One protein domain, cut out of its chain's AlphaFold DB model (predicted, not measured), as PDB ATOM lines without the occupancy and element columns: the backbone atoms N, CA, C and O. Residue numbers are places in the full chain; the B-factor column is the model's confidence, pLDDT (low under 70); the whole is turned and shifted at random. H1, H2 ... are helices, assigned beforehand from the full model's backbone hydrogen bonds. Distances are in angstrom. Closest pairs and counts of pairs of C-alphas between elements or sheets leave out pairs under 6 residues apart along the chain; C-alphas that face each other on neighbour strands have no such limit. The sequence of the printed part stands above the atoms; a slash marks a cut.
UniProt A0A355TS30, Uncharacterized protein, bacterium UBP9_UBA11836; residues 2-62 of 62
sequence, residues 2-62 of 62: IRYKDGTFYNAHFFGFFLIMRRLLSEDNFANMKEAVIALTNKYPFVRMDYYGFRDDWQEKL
ATOM      1  N   ILE A   2     -45.759 -35.233 -13.729       69.56
ATOM      2  CA  ILE A   2     -46.475 -36.144 -12.828       69.56
ATOM      3  C   ILE A   2     -47.977 -35.922 -13.034       69.56
ATOM      4  O   ILE A   2     -48.427 -34.793 -13.226       69.56
ATOM      5  N   ARG A   3     -48.745 -37.009 -13.073       77.19
ATOM      6  CA  ARG A   3     -50.203 -36.983 -13.208       77.19
ATOM      7  C   ARG A   3     -50.826 -37.663 -12.000       77.19
ATOM      8  O   ARG A   3     -50.263 -38.626 -11.480       77.19
ATOM      9  N   TYR A   4     -51.982 -37.175 -11.583       75.19
ATOM     10  CA  TYR A   4     -52.837 -37.902 -10.656       75.19
ATOM     11  C   TYR A   4     -53.419 -39.150 -11.333       75.19
ATOM     12  O   TYR A   4     -53.369 -39.301 -12.558       75.19
ATOM     13  N   LYS A   5     -53.985 -40.064 -10.533       82.75
ATOM     14  CA  LYS A   5     -54.600 -41.306 -11.040       82.75
ATOM     15  C   LYS A   5     -55.765 -41.053 -12.005       82.75
ATOM     16  O   LYS A   5     -56.057 -41.914 -12.824       82.75
ATOM     17  N   ASP A   6     -56.396 -39.887 -11.919       87.69
ATOM     18  CA  ASP A   6     -57.482 -39.440 -12.797       87.69
ATOM     19  C   ASP A   6     -56.992 -38.778 -14.104       87.69
ATOM     20  O   ASP A   6     -57.796 -38.327 -14.915       87.69
ATOM     21  N   GLY A   7     -55.673 -38.714 -14.330       79.38
ATOM     22  CA  GLY A   7     -55.067 -38.144 -15.534       79.38
ATOM     23  C   GLY A   7     -54.842 -36.630 -15.492       79.38
ATOM     24  O   GLY A   7     -54.169 -36.101 -16.390       79.38
ATOM     25  N   THR A   8     -55.325 -35.939 -14.451       79.94
ATOM     26  CA  THR A   8     -55.075 -34.507 -14.254       79.94
ATOM     27  C   THR A   8     -53.594 -34.243 -13.971       79.94
ATOM     28  O   THR A   8     -52.867 -35.085 -13.430       79.94
ATOM     29  N   PHE A   9     -53.102 -33.080 -14.400       78.62
ATOM     30  CA  PHE A   9     -51.706 -32.705 -14.193       78.62
ATOM     31  C   PHE A   9     -51.455 -32.348 -12.729       78.62
ATOM     32  O   PHE A   9     -52.141 -31.492 -12.170       78.62
ATOM     33  N   TYR A  10     -50.432 -32.961 -12.132       75.81
ATOM     34  CA  TYR A  10     -49.952 -32.574 -10.814       75.81
ATOM     35  C   TYR A  10     -48.890 -31.484 -10.962       75.81
ATOM     36  O   TYR A  10     -47.761 -31.751 -11.375       75.81
ATOM     37  N   ASN A  11     -49.277 -30.247 -10.651       77.25
ATOM     38  CA  ASN A  11     -48.439 -29.060 -10.839       77.25
ATOM     39  C   ASN A  11     -47.961 -28.420  -9.527       77.25
ATOM     40  O   ASN A  11     -47.224 -27.435  -9.571       77.25
ATOM     41  N   ALA A  12     -48.257 -29.025  -8.369       77.56
ATOM     42  CA  ALA A  12     -47.884 -28.505  -7.047       77.56
ATOM     43  C   ALA A  12     -46.375 -28.607  -6.715       77.56
ATOM     44  O   ALA A  12     -45.967 -28.584  -5.556       77.56
ATOM     45  N   HIS A  13     -45.525 -28.760  -7.731       82.50
ATOM     46  CA  HIS A  13     -44.079 -28.916  -7.588       82.50
ATOM     47  C   HIS A  13     -43.317 -27.599  -7.650       82.50
ATOM     48  O   HIS A  13     -42.165 -27.547  -7.216       82.50
ATOM     49  N   PHE A  14     -43.917 -26.546  -8.210       88.81
ATOM     50  CA  PHE A  14     -43.195 -25.299  -8.439       88.81
ATOM     51  C   PHE A  14     -42.755 -24.660  -7.121       88.81
ATOM     52  O   PHE A  14     -41.607 -24.238  -7.013       88.81
ATOM     53  N   PHE A  15     -43.599 -24.703  -6.088       92.06
ATOM     54  CA  PHE A  15     -43.208 -24.231  -4.763       92.06
ATOM     55  C   PHE A  15     -41.985 -24.975  -4.201       92.06
ATOM     56  O   PHE A  15     -41.094 -24.361  -3.621       92.06
ATOM     57  N   GLY A  16     -41.869 -26.282  -4.455       92.50
ATOM     58  CA  GLY A  16     -40.680 -27.056  -4.089       92.50
ATOM     59  C   GLY A  16     -39.410 -26.544  -4.777       92.50
ATOM     60  O   GLY A  16     -38.391 -26.345  -4.118       92.50
ATOM     61  N   PHE A  17     -39.476 -26.258  -6.081       92.75
ATOM     62  CA  PHE A  17     -38.356 -25.640  -6.798       92.75
ATOM     63  C   PHE A  17     -38.045 -24.236  -6.274       92.75
ATOM     64  O   PHE A  17     -36.878 -23.905  -6.102       92.75
ATOM     65  N   PHE A  18     -39.061 -23.439  -5.944       94.06
ATOM     66  CA  PHE A  18     -38.895 -22.105  -5.366       94.06
ATOM     67  C   PHE A  18     -38.094 -22.139  -4.051       94.06
ATOM     68  O   PHE A  18     -37.162 -21.355  -3.869       94.06
ATOM     69  N   LEU A  19     -38.373 -23.111  -3.173       93.88
ATOM     70  CA  LEU A  19     -37.602 -23.337  -1.944       93.88
ATOM     71  C   LEU A  19     -36.159 -23.782  -2.215       93.88
ATOM     72  O   LEU A  19     -35.242 -23.382  -1.499       93.88
ATOM     73  N   ILE A  20     -35.939 -24.599  -3.247       95.50
ATOM     74  CA  ILE A  20     -34.585 -24.986  -3.663       95.50
ATOM     75  C   ILE A  20     -33.813 -23.749  -4.137       95.50
ATOM     76  O   ILE A  20     -32.667 -23.567  -3.733       95.50
ATOM     77  N   MET A  21     -34.441 -22.862  -4.918       96.19
ATOM     78  CA  MET A  21     -33.810 -21.615  -5.364       96.19
ATOM     79  C   MET A  21     -33.417 -20.720  -4.185       96.19
ATOM     80  O   MET A  21     -32.310 -20.190  -4.194       96.19
ATOM     81  N   ARG A  22     -34.238 -20.634  -3.127       94.81
ATOM     82  CA  ARG A  22     -33.873 -19.929  -1.879       94.81
ATOM     83  C   ARG A  22     -32.578 -20.451  -1.254       94.81
ATOM     84  O   ARG A  22     -31.840 -19.685  -0.652       94.81
ATOM     85  N   ARG A  23     -32.309 -21.754  -1.368       95.94
ATOM     86  CA  ARG A  23     -31.098 -22.379  -0.817       95.94
ATOM     87  C   ARG A  23     -29.869 -22.207  -1.713       95.94
ATOM     88  O   ARG A  23     -28.754 -22.251  -1.205       95.94
ATOM     89  N   LEU A  24     -30.063 -22.098  -3.027       97.81
ATOM     90  CA  LEU A  24     -28.973 -22.063  -4.007       97.81
ATOM     91  C   LEU A  24     -28.515 -20.644  -4.356       97.81
ATOM     92  O   LEU A  24     -27.348 -20.450  -4.691       97.81
ATOM     93  N   LEU A  25     -29.428 -19.674  -4.334       97.12
ATOM     94  CA  LEU A  25     -29.147 -18.294  -4.708       97.12
ATOM     95  C   LEU A  25     -28.621 -17.488  -3.516       97.12
ATOM     96  O   LEU A  25     -28.907 -17.798  -2.362       97.12
ATOM     97  N   SER A  26     -27.881 -16.416  -3.812       97.94
ATOM     98  CA  SER A  26     -27.643 -15.363  -2.823       97.94
ATOM     99  C   SER A  26     -28.961 -14.701  -2.423       97.94
ATOM    100  O   SER A  26     -29.933 -14.732  -3.183       97.94
ATOM    101  N   GLU A  27     -28.975 -14.064  -1.252       96.38
ATOM    102  CA  GLU A  27     -30.158 -13.366  -0.737       96.38
ATOM    103  C   GLU A  27     -30.700 -12.345  -1.745       96.38
ATOM    104  O   GLU A  27     -31.882 -12.398  -2.076       96.38
ATOM    105  N   ASP A  28     -29.832 -11.514  -2.333       97.81
ATOM    106  CA  ASP A  28     -30.230 -10.512  -3.333       97.81
ATOM    107  C   ASP A  28     -30.844 -11.139  -4.592       97.81
ATOM    108  O   ASP A  28     -31.863 -10.674  -5.105       97.81
ATOM    109  N   ASN A  29     -30.249 -12.221  -5.103       98.12
ATOM    110  CA  ASN A  29     -30.752 -12.887  -6.304       98.12
ATOM    111  C   ASN A  29     -32.094 -13.570  -6.039       98.12
ATOM    112  O   ASN A  29     -32.985 -13.530  -6.891       98.12
ATOM    113  N   PHE A  30     -32.255 -14.178  -4.862       97.31
ATOM    114  CA  PHE A  30     -33.529 -14.752  -4.458       97.31
ATOM    115  C   PHE A  30     -34.596 -13.670  -4.263       97.31
ATOM    116  O   PHE A  30     -35.701 -13.830  -4.775       97.31
ATOM    117  N   ALA A  31     -34.264 -12.562  -3.596       96.56
ATOM    118  CA  ALA A  31     -35.172 -11.437  -3.389       96.56
ATOM    119  C   ALA A  31     -35.652 -10.854  -4.727       96.56
ATOM    120  O   ALA A  31     -36.855 -10.750  -4.955       96.56
ATOM    121  N   ASN A  32     -34.734 -10.591  -5.662       98.00
ATOM    122  CA  ASN A  32     -35.075 -10.098  -7.000       98.00
ATOM    123  C   ASN A  32     -35.968 -11.081  -7.776       98.00
ATOM    124  O   ASN A  32     -36.939 -10.677  -8.418       98.00
ATOM    125  N   MET A  33     -35.668 -12.383  -7.709       97.12
ATOM    126  CA  MET A  33     -36.499 -13.417  -8.327       97.12
ATOM    127  C   MET A  33     -37.895 -13.470  -7.689       97.12
ATOM    128  O   MET A  33     -38.890 -13.556  -8.408       97.12
ATOM    129  N   LYS A  34     -37.984 -13.409  -6.355       96.62
ATOM    130  CA  LYS A  34     -39.248 -13.410  -5.610       96.62
ATOM    131  C   LYS A  34     -40.120 -12.217  -6.005       96.62
ATOM    132  O   LYS A  34     -41.281 -12.425  -6.349       96.62
ATOM    133  N   GLU A  35     -39.556 -11.012  -6.042       97.12
ATOM    134  CA  GLU A  35     -40.261  -9.803  -6.483       97.12
ATOM    135  C   GLU A  35     -40.774  -9.928  -7.923       97.12
ATOM    136  O   GLU A  35     -41.922  -9.589  -8.209       97.12
ATOM    137  N   ALA A  36     -39.977 -10.501  -8.829       97.06
ATOM    138  CA  ALA A  36     -40.419 -10.752 -10.199       97.06
ATOM    139  C   ALA A  36     -41.610 -11.729 -10.266       97.06
ATOM    140  O   ALA A  36     -42.535 -11.514 -11.052       97.06
ATOM    141  N   VAL A  37     -41.627 -12.780  -9.436       95.06
ATOM    142  CA  VAL A  37     -42.768 -13.710  -9.357       95.06
ATOM    143  C   VAL A  37     -44.006 -13.009  -8.792       95.06
ATOM    144  O   VAL A  37     -45.076 -13.138  -9.382       95.06
ATOM    145  N   ILE A  38     -43.871 -12.218  -7.721       95.69
ATOM    146  CA  ILE A  38     -44.978 -11.433  -7.144       95.69
ATOM    147  C   ILE A  38     -45.557 -10.471  -8.191       95.69
ATOM    148  O   ILE A  38     -46.771 -10.429  -8.402       95.69
ATOM    149  N   ALA A  39     -44.695  -9.749  -8.911       97.00
ATOM    150  CA  ALA A  39     -45.110  -8.838  -9.973       97.00
ATOM    151  C   ALA A  39     -45.881  -9.562 -11.091       97.00
ATOM    152  O   ALA A  39     -46.879  -9.040 -11.592       97.00
ATOM    153  N   LEU A  40     -45.464 -10.776 -11.468       95.56
ATOM    154  CA  LEU A  40     -46.171 -11.595 -12.455       95.56
ATOM    155  C   LEU A  40     -47.538 -12.071 -11.949       95.56
ATOM    156  O   LEU A  40     -48.503 -12.011 -12.712       95.56
ATOM    157  N   THR A  41     -47.644 -12.495 -10.686       93.56
ATOM    158  CA  THR A  41     -48.925 -12.879 -10.069       93.56
ATOM    159  C   THR A  41     -49.901 -11.703 -10.043       93.56
ATOM    160  O   THR A  41     -51.066 -11.864 -10.399       93.56
ATOM    161  N   ASN A  42     -49.423 -10.498  -9.718       94.06
ATOM    162  CA  ASN A  42     -50.247  -9.287  -9.731       94.06
ATOM    163  C   ASN A  42     -50.663  -8.882 -11.153       94.06
ATOM    164  O   ASN A  42     -51.793  -8.452 -11.376       94.06
ATOM    165  N   LYS A  43     -49.762  -9.040 -12.133       97.44
ATOM    166  CA  LYS A  43     -50.039  -8.742 -13.546       97.44
ATOM    167  C   LYS A  43     -51.071  -9.696 -14.154       97.44
ATOM    168  O   LYS A  43     -51.848  -9.280 -15.013       97.44
ATOM    169  N   TYR A  44     -51.076 -10.958 -13.732       96.69
ATOM    170  CA  TYR A  44     -51.951 -12.002 -14.262       96.69
ATOM    171  C   TYR A  44     -52.776 -12.649 -13.136       96.69
ATOM    172  O   TYR A  44     -52.479 -13.770 -12.725       96.69
ATOM    173  N   PRO A  45     -53.857 -11.995 -12.667       90.88
ATOM    174  CA  PRO A  45     -54.607 -12.426 -11.480       90.88
ATOM    175  C   PRO A  45     -55.343 -13.767 -11.646       90.88
ATOM    176  O   PRO A  45     -55.807 -14.349 -10.671       90.88
ATOM    177  N   PHE A  46     -55.455 -14.281 -12.875       93.25
ATOM    178  CA  PHE A  46     -55.993 -15.618 -13.141       93.25
ATOM    179  C   PHE A  46     -54.986 -16.745 -12.846       93.25
ATOM    180  O   PHE A  46     -55.373 -17.914 -12.807       93.25
ATOM    181  N   VAL A  47     -53.700 -16.426 -12.654       90.62
ATOM    182  CA  VAL A  47     -52.672 -17.393 -12.256       90.62
ATOM    183  C   VAL A  47     -52.849 -17.687 -10.776       90.62
ATOM    184  O   VAL A  47     -52.460 -16.898  -9.916       90.62
ATOM    185  N   ARG A  48     -53.433 -18.844 -10.463       91.00
ATOM    186  CA  ARG A  48     -53.600 -19.242  -9.070       91.00
ATOM    187  C   ARG A  48     -52.343 -19.930  -8.548       91.00
ATOM    188  O   ARG A  48     -51.948 -20.980  -9.047       91.00
ATOM    189  N   MET A  49     -51.698 -19.325  -7.554       93.06
ATOM    190  CA  MET A  49     -50.442 -19.840  -6.991       93.06
ATOM    191  C   MET A  49     -50.653 -21.117  -6.156       93.06
ATOM    192  O   MET A  49     -49.759 -21.964  -6.095       93.06
ATOM    193  N   ASP A  50     -51.855 -21.308  -5.602       92.31
ATOM    194  CA  ASP A  50     -52.286 -22.527  -4.897       92.31
ATOM    195  C   ASP A  50     -52.188 -23.780  -5.789       92.31
ATOM    196  O   ASP A  50     -51.729 -24.835  -5.353       92.31
ATOM    197  N   TYR A  51     -52.515 -23.644  -7.077       90.19
ATOM    198  CA  TYR A  51     -52.398 -24.693  -8.093       90.19
ATOM    199  C   TYR A  51     -50.954 -25.189  -8.265       90.19
ATOM    200  O   TYR A  51     -50.709 -26.345  -8.620       90.19
ATOM    201  N   TYR A  52     -49.991 -24.314  -7.977       91.88
ATOM    202  CA  TYR A  52     -48.555 -24.569  -8.049       91.88
ATOM    203  C   TYR A  52     -47.932 -24.939  -6.694       91.88
ATOM    204  O   TYR A  52     -46.712 -25.109  -6.597       91.88
ATOM    205  N   GLY A  53     -48.766 -25.119  -5.665       92.31
ATOM    206  CA  GLY A  53     -48.369 -25.555  -4.327       92.31
ATOM    207  C   GLY A  53     -47.870 -24.436  -3.412       92.31
ATOM    208  O   GLY A  53     -47.312 -24.739  -2.359       92.31
ATOM    209  N   PHE A  54     -48.030 -23.166  -3.794       93.94
ATOM    210  CA  PHE A  54     -47.691 -22.046  -2.916       93.94
ATOM    211  C   PHE A  54     -48.732 -21.919  -1.801       93.94
ATOM    212  O   PHE A  54     -49.927 -22.088  -2.028       93.94
ATOM    213  N   ARG A  55     -48.258 -21.614  -0.593       91.69
ATOM    214  CA  ARG A  55     -49.102 -21.300   0.568       91.69
ATOM    215  C   ARG A  55     -49.594 -19.866   0.492       91.69
ATOM    216  O   ARG A  55     -48.876 -19.038  -0.043       91.69
ATOM    217  N   ASP A  56     -50.711 -19.545   1.130       92.06
ATOM    218  CA  ASP A  56     -51.243 -18.175   1.149       92.06
ATOM    219  C   ASP A  56     -50.269 -17.142   1.748       92.06
ATOM    220  O   ASP A  56     -50.299 -15.985   1.354       92.06
ATOM    221  N   ASP A  57     -49.367 -17.566   2.643       93.12
ATOM    222  CA  ASP A  57     -48.401 -16.710   3.351       93.12
ATOM    223  C   ASP A  57     -46.988 -16.679   2.731       93.12
ATOM    224  O   ASP A  57     -46.006 -16.311   3.386       93.12
ATOM    225  N   TRP A  58     -46.844 -17.132   1.480       92.38
ATOM    226  CA  TRP A  58     -45.534 -17.259   0.827       92.38
ATOM    227  C   TRP A  58     -44.871 -15.915   0.499       92.38
ATOM    228  O   TRP A  58     -43.650 -15.860   0.344       92.38
ATOM    229  N   GLN A  59     -45.649 -14.838   0.376       93.12
ATOM    230  CA  GLN A  59     -45.113 -13.516   0.049       93.12
ATOM    231  C   GLN A  59     -44.496 -12.853   1.285       93.12
ATOM    232  O   GLN A  59     -43.463 -12.198   1.172       93.12
ATOM    233  N   GLU A  60     -45.048 -13.087   2.474       91.75
ATOM    234  CA  GLU A  60     -44.610 -12.444   3.714       91.75
ATOM    235  C   GLU A  60     -43.531 -13.237   4.457       91.75
ATOM    236  O   GLU A  60     -42.653 -12.642   5.077       91.75
ATOM    237  N   LYS A  61     -43.591 -14.577   4.434       84.62
ATOM    238  CA  LYS A  61     -42.771 -15.425   5.326       84.62
ATOM    239  C   LYS A  61     -41.552 -16.081   4.679       84.62
ATOM    240  O   LYS A  61     -40.846 -16.836   5.355       84.62
ATOM    241  N   LEU A  62     -41.324 -15.851   3.385       78.12
ATOM    242  CA  LEU A  62     -40.350 -16.604   2.588       78.12
ATOM    243  C   LEU A  62     -39.180 -15.784   2.070       78.12
ATOM    244  O   LEU A  62     -39.406 -14.644   1.623       78.12
TER     245      LEU A  62
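Overview. This is residues 2 to 62 of the 62 residues of an uncharacterized protein of bacterium UBP9_UBA11836 (UniProt A0A355TS30). Two helices, H2 and H1, form a narrow V that runs opposite ways and draws together at the end where a tight turn joins them; from the far end of H2 a long link loops back across the open end of the V to a short helix, H3, set off to one side near H2. From the start of H1 a thin arm leads away from the V, and its residues 4 to 9 stick out as a small hook. The printed part has 61 residues with three named helices, in the order H1, H2, H3, and no named strand; the class is all helix. The whole is elongated, with spans of 41 by 26 by 16 A, and only just loose, close to compact, with a radius of gyration of the C-alphas of 12.9 A.

Along the chain. The longest helix is H2, residues 27 to 43, which measures 24.1 A from C-alpha 27 at (-30.158, -13.366, -0.737) to C-alpha 43 at (-50.039, -8.742, -13.546). H1, residues 14 to 24, measures 15.2 A and begins with C-alpha 14 at (-43.195, -25.299, -8.439). H3, residues 58 to 61, measures 5.6 A and ends with C-alpha 61 at (-42.771, -15.425, 5.326).

Arrangement. H2 is close to H1 but not clearly touching it; their closest C-alphas, those of Arg 22 and Phe 30, are 5.8 A apart. Their lines stand at a shallow tilt of 24 degrees, and they run opposite ways, with 12.8 A between their centres. H2 is also close to H3 but not clearly touching it; the closest C-alphas, those of Ile 38 and Gln 59, are 7.5 A apart. H1 and H3 are apart. In H1 and H2 every O i to N i+4 pair is within hydrogen-bond range; H3, with four residues, is too short for such a pair, and its one O i to N i+3 pair is not within range. Outside the helices, residues 2 to 3 form a short antiparallel pairing with residues 9 to 10.

Size, cuts and confidence. The two C-alphas farthest apart are those of Asp 6 and Asp 28, at 40.9 A. The link from H1 to H2 is tight, with 2 residues, and the link from H2 to H3 is long, with 14. Residues 4 to 9 and 42 to 48 stand free; without them the body of 48 residues spans 34 by 20 by 18 A. The printed part has no cut and ends at residue 62, the chain's last residue. The mean pLDDT of the printed part is 90.9, and one residue, residue 2, is under 70.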